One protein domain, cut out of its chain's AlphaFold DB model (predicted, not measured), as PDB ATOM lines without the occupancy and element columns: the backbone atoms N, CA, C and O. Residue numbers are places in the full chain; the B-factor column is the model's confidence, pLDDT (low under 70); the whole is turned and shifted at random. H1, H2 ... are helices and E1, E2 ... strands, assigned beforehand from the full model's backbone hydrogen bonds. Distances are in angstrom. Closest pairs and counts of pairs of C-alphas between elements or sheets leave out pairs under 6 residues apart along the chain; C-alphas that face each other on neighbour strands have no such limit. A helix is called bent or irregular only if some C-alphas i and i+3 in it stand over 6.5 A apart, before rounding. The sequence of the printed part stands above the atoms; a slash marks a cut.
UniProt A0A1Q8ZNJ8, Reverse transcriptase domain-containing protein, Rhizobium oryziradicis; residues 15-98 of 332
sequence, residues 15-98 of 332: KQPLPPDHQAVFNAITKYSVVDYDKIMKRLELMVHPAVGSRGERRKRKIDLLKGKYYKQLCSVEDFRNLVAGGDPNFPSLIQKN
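This is residues 15 to 98 of the 332 residues of the protein "Reverse transcriptase domain-containing protein" of Rhizobium oryziradicis (UniProt A0A1Q8ZNJ8). This is a drawn-out, open chain of short pieces: H1 makes an arm at one end, with residues 19 to 25 sticking out, a small two-strand ladder of E1 and E2 follows it, H2 and H4 lie beyond the ladder, and H3 with the long loop of residues 44 to 61 reaches out to the other end. The last part of the printed stretch folds back so that E2 runs beside E1. The printed part has 84 residues, with four named helices and two named strands in the order H1, E1, H2, H3, H4, E2; the sheet, E1 - E2, is antiparallel. The class is mostly helix, though under half of the residues are in named elements. The whole is only just extended, close to loose, with a radius of gyration of the C-alphas of 17.9 A and spans of 64 by 32 by 20 A.

Find C-alpha 20 at (236.190, 200.835, 179.556); from there H1 runs through residues 20 to 30, 15.0 A long. Next come strand E1, residues 33 to 35, 7.1 A, and H2, residues 37 to 43, 10.0 A. Past residues 44 to 61 look for C-alpha 62 at (196.378, 193.323, 191.136), where H3, residues 62 to 69, begins; it is 12.4 A long and only just irregular, with C-alphas 65 and 68 6.6 A apart. H4 is residues 77 to 84, 9.9 A. Strand E2, residues 95 to 97, 6.5 A, ends with C-alpha 97 at (222.090, 201.779, 196.006).

H1 touches no helix and is apart from E2. Look next at E1 and E2, antiparallel neighbours with 147 degrees between their directions. The C-alphas of Ser 33 and Lys 97 face each other at 4.3 A; N 34 and O 96, and N 96 and O 34, are within hydrogen-bond range, each at 2.8 A. H2 and H4 only just touch, with 3 pairs of C-alphas within 8 A, the closest being Arg 43 and Leu 83 at 7.1 A. Their lines are about perpendicular, at 83 degrees. H3 touches no helix and is apart from both strands. The closest C-alphas of H4 and E2 are those of Val 84 and Ile 95, 7.0 A apart. In H1, H2 and H4 every O i to N i+4 pair is within hydrogen-bond range; in H3 0 of 4 are, beside 4 of 5 O i to N i+3 pairs.

The two C-alphas farthest apart are those of Lys 15 and Arg 55, 64.1 A. The link from H2 to H3, 18 residues, is long. The printed part has no cut. Its mean pLDDT is 90.7, and no printed residue is under 70.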
ATOM      1  N   LYS A  15     245.033 189.947 181.808       96.50
ATOM      2  CA  LYS A  15     246.434 190.402 181.808       96.50
ATOM      3  C   LYS A  15     246.606 191.895 181.504       96.50
ATOM      4  O   LYS A  15     247.622 192.306 180.951       96.50
ATOM      5  N   GLN A  16     245.617 192.704 181.867       96.69
ATOM      6  CA  GLN A  16     245.622 194.156 181.692       96.69
ATOM      7  C   GLN A  16     244.652 194.818 182.687       96.69
ATOM      8  O   GLN A  16     243.744 194.148 183.186       96.69
ATOM      9  N   PRO A  17     244.794 196.127 182.970       97.12
ATOM     10  CA  PRO A  17     243.773 196.882 183.699       97.12
ATOM     11  C   PRO A  17     242.414 196.796 182.997       97.12
ATOM     12  O   PRO A  17     242.374 196.692 181.772       97.12
ATOM     13  N   LEU A  18     241.303 196.867 183.745       96.81
ATOM     14  CA  LEU A  18     239.963 196.742 183.153       96.81
ATOM     15  C   LEU A  18     239.726 197.812 182.066       96.81
ATOM     16  O   LEU A  18     239.672 198.999 182.401       96.81
ATOM     17  N   PRO A  19     239.521 197.421 180.791       97.50
ATOM     18  CA  PRO A  19     239.171 198.373 179.744       97.50
ATOM     19  C   PRO A  19     237.778 198.989 179.979       97.50
ATOM     20  O   PRO A  19     237.015 198.492 180.815       97.50
ATOM     21  N   PRO A  20     237.412 200.074 179.271       98.06
ATOM     22  CA  PRO A  20     236.190 200.835 179.556       98.06
ATOM     23  C   PRO A  20     234.891 200.014 179.542       98.06
ATOM     24  O   PRO A  20     234.009 200.221 180.379       98.06
ATOM     25  N   ASP A  21     234.777 199.059 178.627       96.94
ATOM     26  CA  ASP A  21     233.649 198.134 178.508       96.94
ATOM     27  C   ASP A  21     233.581 197.150 179.690       96.94
ATOM     28  O   ASP A  21     232.535 197.016 180.329       96.94
ATOM     29  N   HIS A  22     234.703 196.536 180.074       97.19
ATOM     30  CA  HIS A  22     234.789 195.693 181.270       97.19
ATOM     31  C   HIS A  22     234.502 196.488 182.549       97.19
ATOM     32  O   HIS A  22     233.798 196.007 183.438       97.19
ATOM     33  N   GLN A  23     234.996 197.724 182.640       97.31
ATOM     34  CA  GLN A  23     234.735 198.620 183.763       97.31
ATOM     35  C   GLN A  23     233.242 198.961 183.872       97.31
ATOM     36  O   GLN A  23     232.719 199.059 184.987       97.31
ATOM     37  N   ALA A  24     232.536 199.107 182.747       96.56
ATOM     38  CA  ALA A  24     231.089 199.295 182.733       96.56
ATOM     39  C   ALA A  24     230.354 198.066 183.293       96.56
ATOM     40  O   ALA A  24     229.481 198.221 184.149       96.56
ATOM     41  N   VAL A  25     230.750 196.849 182.895       95.88
ATOM     42  CA  VAL A  25     230.177 195.604 183.444       95.88
ATOM     43  C   VAL A  25     230.492 195.460 184.933       95.88
ATOM     44  O   VAL A  25     229.590 195.191 185.727       95.88
ATOM     45  N   PHE A  26     231.742 195.702 185.340       96.50
ATOM     46  CA  PHE A  26     232.152 195.697 186.742       96.50
ATOM     47  C   PHE A  26     231.311 196.679 187.567       96.50
ATOM     48  O   PHE A  26     230.783 196.313 188.616       96.50
ATOM     49  N   ASN A  27     231.110 197.906 187.077       95.12
ATOM     50  CA  ASN A  27     230.251 198.892 187.731       95.12
ATOM     51  C   ASN A  27     228.794 198.415 187.810       95.12
ATOM     52  O   ASN A  27     228.171 198.584 188.853       95.12
ATOM     53  N   ALA A  28     228.258 197.788 186.761       93.62
ATOM     54  CA  ALA A  28     226.886 197.282 186.761       93.62
ATOM     55  C   ALA A  28     226.652 196.202 187.834       93.62
ATOM     56  O   ALA A  28     225.596 196.187 188.469       93.62
ATOM     57  N   ILE A  29     227.636 195.329 188.079       94.69
ATOM     58  CA  ILE A  29     227.527 194.264 189.091       94.69
ATOM     59  C   ILE A  29     227.954 194.696 190.499       94.69
ATOM     60  O   ILE A  29     227.615 194.010 191.457       94.69
ATOM     61  N   THR A  30     228.685 195.800 190.662       95.06
ATOM     62  CA  THR A  30     229.157 196.269 191.981       95.06
ATOM     63  C   THR A  30     228.365 197.461 192.506       95.06
ATOM     64  O   THR A  30     228.004 197.484 193.680       95.06
ATOM     65  N   LYS A  31     228.001 198.411 191.640       94.81
ATOM     66  CA  LYS A  31     227.242 199.636 191.954       94.81
ATOM     67  C   LYS A  31     225.761 199.491 191.603       94.81
ATOM     68  O   LYS A  31     225.126 200.402 191.070       94.81
ATOM     69  N   TYR A  32     225.212 198.314 191.870       93.31
ATOM     70  CA  TYR A  32     223.826 197.995 191.564       93.31
ATOM     71  C   TYR A  32     222.854 198.733 192.493       93.31
ATOM     72  O   TYR A  32     223.212 199.221 193.566       93.31
ATOM     73  N   SER A  33     221.593 198.796 192.073       93.62
ATOM     74  CA  SER A  33     220.490 199.298 192.889       93.62
ATOM     75  C   SER A  33     219.431 198.219 193.042       93.62
ATOM     76  O   SER A  33     219.165 197.471 192.102       93.62
ATOM     77  N   VAL A  34     218.822 198.139 194.219       93.69
ATOM     78  CA  VAL A  34     217.744 197.196 194.522       93.69
ATOM     79  C   VAL A  34     216.526 197.928 195.048       93.69
ATOM     80  O   VAL A  34     216.621 199.014 195.616       93.69
ATOM     81  N   VAL A  35     215.370 197.301 194.882       94.69
ATOM     82  CA  VAL A  35     214.139 197.688 195.560       94.69
ATOM     83  C   VAL A  35     213.657 196.468 196.329       94.69
ATOM     84  O   VAL A  35     213.636 195.360 195.796       94.69
ATOM     85  N   ASP A  36     213.298 196.671 197.592       94.62
ATOM     86  CA  ASP A  36     212.763 195.606 198.435       94.62
ATOM     87  C   ASP A  36     211.408 195.126 197.893       94.62
ATOM     88  O   ASP A  36     210.506 195.932 197.644       94.62
ATOM     89  N   TYR A  37     211.287 193.809 197.705       92.75
ATOM     90  CA  TYR A  37     210.109 193.184 197.109       92.75
ATOM     91  C   TYR A  37     208.837 193.448 197.925       92.75
ATOM     92  O   TYR A  37     207.809 193.815 197.362       92.75
ATOM     93  N   ASP A  38     208.889 193.327 199.249       94.19
ATOM     94  CA  ASP A  38     207.704 193.514 200.085       94.19
ATOM     95  C   ASP A  38     207.295 194.990 200.133       94.19
ATOM     96  O   ASP A  38     206.105 195.317 200.047       94.19
ATOM     97  N   LYS A  39     208.274 195.906 200.173       95.62
ATOM     98  CA  LYS A  39     208.008 197.352 200.127       95.62
ATOM     99  C   LYS A  39     207.354 197.772 198.814       95.62
ATOM    100  O   LYS A  39     206.363 198.501 198.861       95.62
ATOM    101  N   ILE A  40     207.855 197.319 197.660       94.88
ATOM    102  CA  ILE A  40     207.255 197.682 196.363       94.88
ATOM    103  C   ILE A  40     205.868 197.057 196.190       94.88
ATOM    104  O   ILE A  40     204.944 197.733 195.742       94.88
ATOM    105  N   MET A  41     205.683 195.805 196.621       93.75
ATOM    106  CA  MET A  41     204.384 195.131 196.574       93.75
ATOM    107  C   MET A  41     203.337 195.846 197.430       93.75
ATOM    108  O   MET A  41     202.180 195.947 197.015       93.75
ATOM    109  N   LYS A  42     203.737 196.367 198.597       94.38
ATOM    110  CA  LYS A  42     202.874 197.177 199.462       94.38
ATOM    111  C   LYS A  42     202.593 198.554 198.858       94.38
ATOM    112  O   LYS A  42     201.432 198.939 198.790       94.38
ATOM    113  N   ARG A  43     203.624 199.275 198.400       94.62
ATOM    114  CA  ARG A  43     203.522 200.640 197.841       94.62
ATOM    115  C   ARG A  43     202.613 200.707 196.614       94.62
ATOM    116  O   ARG A  43     201.868 201.662 196.470       94.62
ATOM    117  N   LEU A  44     202.669 199.688 195.762       93.06
ATOM    118  CA  LEU A  44     201.837 199.570 194.562       93.06
ATOM    119  C   LEU A  44     200.527 198.799 194.810       93.06
ATOM    120  O   LEU A  44     199.788 198.505 193.868       93.06
ATOM    121  N   GLU A  45     200.257 198.413 196.063       92.44
ATOM    122  CA  GLU A  45     199.078 197.644 196.478       92.44
ATOM    123  C   GLU A  45     198.864 196.350 195.676       92.44
ATOM    124  O   GLU A  45     197.740 195.893 195.456       92.44
ATOM    125  N   LEU A  46     199.941 195.721 195.207       90.75
ATOM    126  CA  LEU A  46     199.857 194.633 194.232       90.75
ATOM    127  C   LEU A  46     199.214 193.358 194.798       90.75
ATOM    128  O   LEU A  46     198.716 192.522 194.039       90.75
ATOM    129  N   MET A  47     199.184 193.218 196.124       88.75
ATOM    130  CA  MET A  47     198.502 192.122 196.820       88.75
ATOM    131  C   MET A  47     197.007 192.378 197.061       88.75
ATOM    132  O   MET A  47     196.313 191.468 197.512       88.75
ATOM    133  N   VAL A  48     196.502 193.578 196.764       87.94
ATOM    134  CA  VAL A  48     195.114 193.974 197.031       87.94
ATOM    135  C   VAL A  48     194.182 193.478 195.921       87.94
ATOM    136  O   VAL A  48     194.552 193.396 194.744       87.94
ATOM    137  N   HIS A  49     192.959 193.123 196.314       84.12
ATOM    138  CA  HIS A  49     191.867 192.785 195.408       84.12
ATOM    139  C   HIS A  49     191.213 194.064 194.860       84.12
ATOM    140  O   HIS A  49     190.889 194.949 195.651       84.12
ATOM    141  N   PRO A  50     190.981 194.182 193.541       78.94
ATOM    142  CA  PRO A  50     190.259 195.316 192.980       78.94
ATOM    143  C   PRO A  50     188.878 195.474 193.627       78.94
ATOM    144  O   PRO A  50     188.121 194.505 193.729       78.94
ATOM    145  N   ALA A  51     188.538 196.701 194.029       74.62
ATOM    146  CA  ALA A  51     187.225 197.022 194.593       74.62
ATOM    147  C   ALA A  51     186.103 196.970 193.534       74.62
ATOM    148  O   ALA A  51     184.955 196.639 193.838       74.62
ATOM    149  N   VAL A  52     186.453 197.246 192.274       74.38
ATOM    150  CA  VAL A  52     185.536 197.359 191.130       74.38
ATOM    151  C   VAL A  52     185.897 196.313 190.067       74.38
ATOM    152  O   VAL A  52     187.033 195.850 189.997       74.38
ATOM    153  N   GLY A  53     184.913 195.903 189.262       75.31
ATOM    154  CA  GLY A  53     185.059 194.905 188.195       75.31
ATOM    155  C   GLY A  53     184.048 193.765 188.301       75.31
ATOM    156  O   GLY A  53     183.198 193.744 189.200       75.31
ATOM    157  N   SER A  54     184.136 192.798 187.395       77.75
ATOM    158  CA  SER A  54     183.339 191.570 187.429       77.75
ATOM    159  C   SER A  54     183.644 190.727 188.678       77.75
ATOM    160  O   SER A  54     184.716 190.819 189.284       77.75
ATOM    161  N   ARG A  55     182.731 189.818 189.050       73.75
ATOM    162  CA  ARG A  55     182.939 188.870 190.169       73.75
ATOM    163  C   ARG A  55     184.230 188.048 190.016       73.75
ATOM    164  O   ARG A  55     184.803 187.613 191.013       73.75
ATOM    165  N   GLY A  56     184.683 187.818 188.781       74.94
ATOM    166  CA  GLY A  56     185.936 187.126 188.479       74.94
ATOM    167  C   GLY A  56     187.184 187.985 188.693       74.94
ATOM    168  O   GLY A  56     188.203 187.464 189.142       74.94
ATOM    169  N   GLU A  57     187.110 189.285 188.414       74.19
ATOM    170  CA  GLU A  57     188.227 190.228 188.565       74.19
ATOM    171  C   GLU A  57     188.464 190.605 190.022       74.19
ATOM    172  O   GLU A  57     189.602 190.543 190.474       74.19
ATOM    173  N   ARG A  58     187.400 190.846 190.798       77.62
ATOM    174  CA  ARG A  58     187.518 191.133 192.244       77.62
ATOM    175  C   ARG A  58     188.117 189.968 193.040       77.62
ATOM    176  O   ARG A  58     188.634 190.146 194.133       77.62
ATOM    177  N   ARG A  59     188.091 188.747 192.490       77.88
ATOM    178  CA  ARG A  59     188.729 187.555 193.084       77.88
ATOM    179  C   ARG A  59     190.224 187.438 192.787       77.88
ATOM    180  O   ARG A  59     190.879 186.589 193.385       77.88
ATOM    181  N   LYS A  60     190.763 188.240 191.871       82.50
ATOM    182  CA  LYS A  60     192.188 188.263 191.521       82.50
ATOM    183  C   LYS A  60     192.853 189.432 192.233       82.50
ATOM    184  O   LYS A  60     192.244 190.484 192.362       82.50
ATOM    185  N   ARG A  61     194.093 189.268 192.685       86.19
ATOM    186  CA  ARG A  61     194.891 190.401 193.182       86.19
ATOM    187  C   ARG A  61     195.407 191.211 191.994       86.19
ATOM    188  O   ARG A  61     195.542 190.648 190.904       86.19
ATOM    189  N   LYS A  62     195.767 192.484 192.191       85.69
ATOM    190  CA  LYS A  62     196.378 193.323 191.136       85.69
ATOM    191  C   LYS A  62     197.562 192.612 190.451       85.69
ATOM    192  O   LYS A  62     197.624 192.576 189.225       85.69
ATOM    193  N   ILE A  63     198.427 191.927 191.209       88.06
ATOM    194  CA  ILE A  63     199.534 191.134 190.644       88.06
ATOM    195  C   ILE A  63     199.066 189.978 189.749       88.06
ATOM    196  O   ILE A  63     199.697 189.684 188.737       88.06
ATOM    197  N   ASP A  64     197.948 189.323 190.067       87.56
ATOM    198  CA  ASP A  64     197.458 188.182 189.289       87.56
ATOM    199  C   ASP A  64     196.976 188.614 187.890       87.56
ATOM    200  O   ASP A  64     196.972 187.800 186.963       87.56
ATOM    201  N   LEU A  65     196.622 189.893 187.714       83.19
ATOM    202  CA  LEU A  65     196.283 190.483 186.413       83.19
ATOM    203  C   LEU A  65     197.516 190.600 185.502       83.19
ATOM    204  O   LEU A  65     197.406 190.448 184.286       83.19
ATOM    205  N   LEU A  66     198.708 190.772 186.081       85.75
ATOM    206  CA  LEU A  66     199.974 190.853 185.345       85.75
ATOM    207  C   LEU A  66     200.465 189.489 184.844       85.75
ATOM    208  O   LEU A  66     201.355 189.424 183.994       85.75
ATOM    209  N   LYS A  67     199.859 188.389 185.314       84.50
ATOM    210  CA  LYS A  67     200.238 187.026 184.926       84.50
ATOM    211  C   LYS A  67     200.145 186.793 183.418       84.50
ATOM    212  O   LYS A  67     201.020 186.144 182.855       84.50
ATOM    213  N   GLY A  68     199.118 187.344 182.762       79.44
ATOM    214  CA  GLY A  68     198.951 187.248 181.303       79.44
ATOM    215  C   GLY A  68     200.037 187.988 180.513       79.44
ATOM    216  O   GLY A  68     200.317 187.636 179.376       79.44
ATOM    217  N   LYS A  69     200.694 188.968 181.143       83.81
ATOM    218  CA  LYS A  69     201.836 189.714 180.596       83.81
ATOM    219  C   LYS A  69     203.177 189.187 181.116       83.81
ATOM    220  O   LYS A  69     204.181 189.887 181.016       83.81
ATOM    221  N   TYR A  70     203.198 187.988 181.701       83.31
ATOM    222  CA  TYR A  70     204.392 187.362 182.278       83.31
ATOM    223  C   TYR A  70     205.114 188.232 183.311       83.31
ATOM    224  O   TYR A  70     206.327 188.128 183.456       83.31
ATOM    225  N   TYR A  71     204.380 189.101 184.016       85.94
ATOM    226  CA  TYR A  71     204.954 190.018 185.004       85.94
ATOM    227  C   TYR A  71     206.076 190.914 184.444       85.94
ATOM    228  O   TYR A  71     206.931 191.361 185.200       85.94
ATOM    229  N   LYS A  72     206.073 191.197 183.129       86.06
ATOM    230  CA  LYS A  72     207.118 191.999 182.465       86.06
ATOM    231  C   LYS A  72     207.306 193.388 183.078       86.06
ATOM    232  O   LYS A  72     208.406 193.924 183.047       86.06
ATOM    233  N   GLN A  73     206.233 193.973 183.601       90.06
ATOM    234  CA  GLN A  73     206.230 195.314 184.166       90.06
ATOM    235  C   GLN A  73     205.269 195.362 185.356       90.06
ATOM    236  O   GLN A  73     204.111 194.963 185.228       90.06
ATOM    237  N   LEU A  74     205.764 195.826 186.507       91.06
ATOM    238  CA  LEU A  74     204.987 195.905 187.750       91.06
ATOM    239  C   LEU A  74     204.107 197.160 187.825       91.06
ATOM    240  O   LEU A  74     203.016 197.099 188.383       91.06
ATOM    241  N   CYS A  75     204.580 198.278 187.275       91.62
ATOM    242  CA  CYS A  75     203.893 199.570 187.266       91.62
ATOM    243  C   CYS A  75     204.307 200.403 186.046       91.62
ATOM    244  O   CYS A  75     205.279 200.066 185.362       91.62
ATOM    245  N   SER A  76     203.558 201.466 185.751       93.06
ATOM    246  CA  SER A  76     203.901 202.383 184.661       93.06
ATOM    247  C   SER A  76     205.216 203.128 184.944       93.06
ATOM    248  O   SER A  76     205.729 203.129 186.062       93.06
ATOM    249  N   VAL A  77     205.792 203.763 183.919       94.88
ATOM    250  CA  VAL A  77     207.008 204.583 184.088       94.88
ATOM    251  C   VAL A  77     206.744 205.768 185.025       94.88
ATOM    252  O   VAL A  77     207.616 206.142 185.804       94.88
ATOM    253  N   GLU A  78     205.543 206.336 184.961       95.94
ATOM    254  CA  GLU A  78     205.104 207.430 185.824       95.94
ATOM    255  C   GLU A  78     204.976 206.978 187.282       95.94
ATOM    256  O   GLU A  78     205.613 207.562 188.158       95.94
ATOM    257  N   ASP A  79     204.273 205.868 187.532       95.00
ATOM    258  CA  ASP A  79     204.162 205.276 188.871       95.00
ATOM    259  C   ASP A  79     205.535 204.926 189.444       95.00
ATOM    260  O   ASP A  79     205.795 205.137 190.626       95.00
ATOM    261  N   PHE A  80     206.444 204.402 188.618       95.75
ATOM    262  CA  PHE A  80     207.801 204.118 189.063       95.75
ATOM    263  C   PHE A  80     208.516 205.399 189.504       95.75
ATOM    264  O   PHE A  80     209.101 205.426 190.586       95.75
ATOM    265  N   ARG A  81     208.462 206.474 188.707       95.62
ATOM    266  CA  ARG A  81     209.107 207.750 189.054       95.62
ATOM    267  C   ARG A  81     208.528 208.336 190.340       95.62
ATOM    268  O   ARG A  81     209.289 208.658 191.248       95.62
ATOM    269  N   ASN A  82     207.206 208.401 190.437       96.31
ATOM    270  CA  ASN A  82     206.526 209.084 191.530       96.31
ATOM    271  C   ASN A  82     206.498 208.233 192.807       96.31
ATOM    272  O   ASN A  82     206.917 208.698 193.862       96.31
ATOM    273  N   LEU A  83     206.094 206.963 192.709       96.31
ATOM    274  CA  LEU A  83     205.843 206.097 193.867       96.31
ATOM    275  C   LEU A  83     207.051 205.255 194.291       96.31
ATOM    276  O   LEU A  83     207.075 204.786 195.431       96.31
ATOM    277  N   VAL A  84     208.026 205.000 193.409       95.69
ATOM    278  CA  VAL A  84     209.178 204.116 193.699       95.69
ATOM    279  C   VAL A  84     210.496 204.883 193.749       95.69
ATOM    280  O   VAL A  84     211.292 204.638 194.653       95.69
ATOM    281  N   ALA A  85     210.740 205.802 192.816       95.69
ATOM    282  CA  ALA A  85     212.003 206.530 192.707       95.69
ATOM    283  C   ALA A  85     212.058 207.808 193.560       95.69
ATOM    284  O   ALA A  85     213.138 208.381 193.690       95.69
ATOM    285  N   GLY A  86     210.946 208.203 194.188       94.25
ATOM    286  CA  GLY A  86     210.881 209.368 195.072       94.25
ATOM    287  C   GLY A  86     210.548 210.685 194.373       94.25
ATOM    288  O   GLY A  86     210.962 211.732 194.856       94.25
ATOM    289  N   GLY A  87     209.861 210.642 193.229       93.50
ATOM    290  CA  GLY A  87     209.390 211.843 192.534       93.50
ATOM    291  C   GLY A  87     208.238 212.554 193.252       93.50
ATOM    292  O   GLY A  87     208.120 213.770 193.139       93.50
ATOM    293  N   ASP A  88     207.420 211.822 194.016       94.44
ATOM    294  CA  ASP A  88     206.388 212.397 194.883       94.44
ATOM    295  C   ASP A  88     206.945 212.582 196.312       94.44
ATOM    296  O   ASP A  88     207.403 211.601 196.912       94.44
ATOM    297  N   PRO A  89     206.887 213.797 196.898       92.00
ATOM    298  CA  PRO A  89     207.346 214.066 198.263       92.00
ATOM    299  C   PRO A  89     206.712 213.176 199.344       92.00
ATOM    300  O   PRO A  89     207.343 212.912 200.368       92.00
ATOM    301  N   ASN A  90     205.491 212.679 199.125       94.75
ATOM    302  CA  ASN A  90     204.804 211.786 200.063       94.75
ATOM    303  C   ASN A  90     205.345 210.349 200.022       94.75
ATOM    304  O   ASN A  90     205.117 209.557 200.942       94.75
ATOM    305  N   PHE A  91     206.062 209.990 198.957       93.25
ATOM    306  CA  PHE A  91     206.537 208.638 198.707       93.25
ATOM    307  C   PHE A  91     208.060 208.623 198.569       93.25
ATOM    308  O   PHE A  91     208.574 208.625 197.453       93.25
ATOM    309  N   PRO A  92     208.815 208.513 199.681       94.31
ATOM    310  CA  PRO A  92     210.269 208.462 199.610       94.31
ATOM    311  C   PRO A  92     210.741 207.286 198.752       94.31
ATOM    312  O   PRO A  92     210.087 206.229 198.694       94.31
ATOM    313  N   SER A  93     211.897 207.492 198.114       96.50
ATOM    314  CA  SER A  93     212.513 206.525 197.210       96.50
ATOM    315  C   SER A  93     212.717 205.179 197.901       96.50
ATOM    316  O   SER A  93     213.270 205.089 198.998       96.50
ATOM    317  N   LEU A  94     212.268 204.114 197.244       97.25
ATOM    318  CA  LEU A  94     212.504 202.735 197.666       97.25
ATOM    319  C   LEU A  94     213.803 202.165 197.076       97.25
ATOM    320  O   LEU A  94     214.177 201.038 197.416       97.25
ATOM    321  N   ILE A  95     214.466 202.917 196.190       96.69
ATOM    322  CA  ILE A  95     215.700 202.513 195.516       96.69
ATOM    323  C   ILE A  95     216.860 202.588 196.506       96.69
ATOM    324  O   ILE A  95     217.220 203.650 197.004       96.69
ATOM    325  N   GLN A  96     217.483 201.442 196.745       95.12
ATOM    326  CA  GLN A  96     218.651 201.302 197.599       95.12
ATOM    327  C   GLN A  96     219.863 201.026 196.720       95.12
ATOM    328  O   GLN A  96     219.938 199.988 196.059       95.12
ATOM    329  N   LYS A  97     220.811 201.961 196.696       94.56
ATOM    330  CA  LYS A  97     222.090 201.779 196.006       94.56
ATOM    331  C   LYS A  97     223.014 200.926 196.867       94.56
ATOM    332  O   LYS A  97     223.047 201.098 198.085       94.56
ATOM    333  N   ASN A  98     223.787 200.041 196.244       94.38
ATOM    334  CA  ASN A  98     224.836 199.330 196.957       94.38
ATOM    335  C   ASN A  98     225.938 200.318 197.367       94.38
ATOM    336  O   ASN A  98     226.691 200.799 196.524       94.38
TER     337      ASN A  98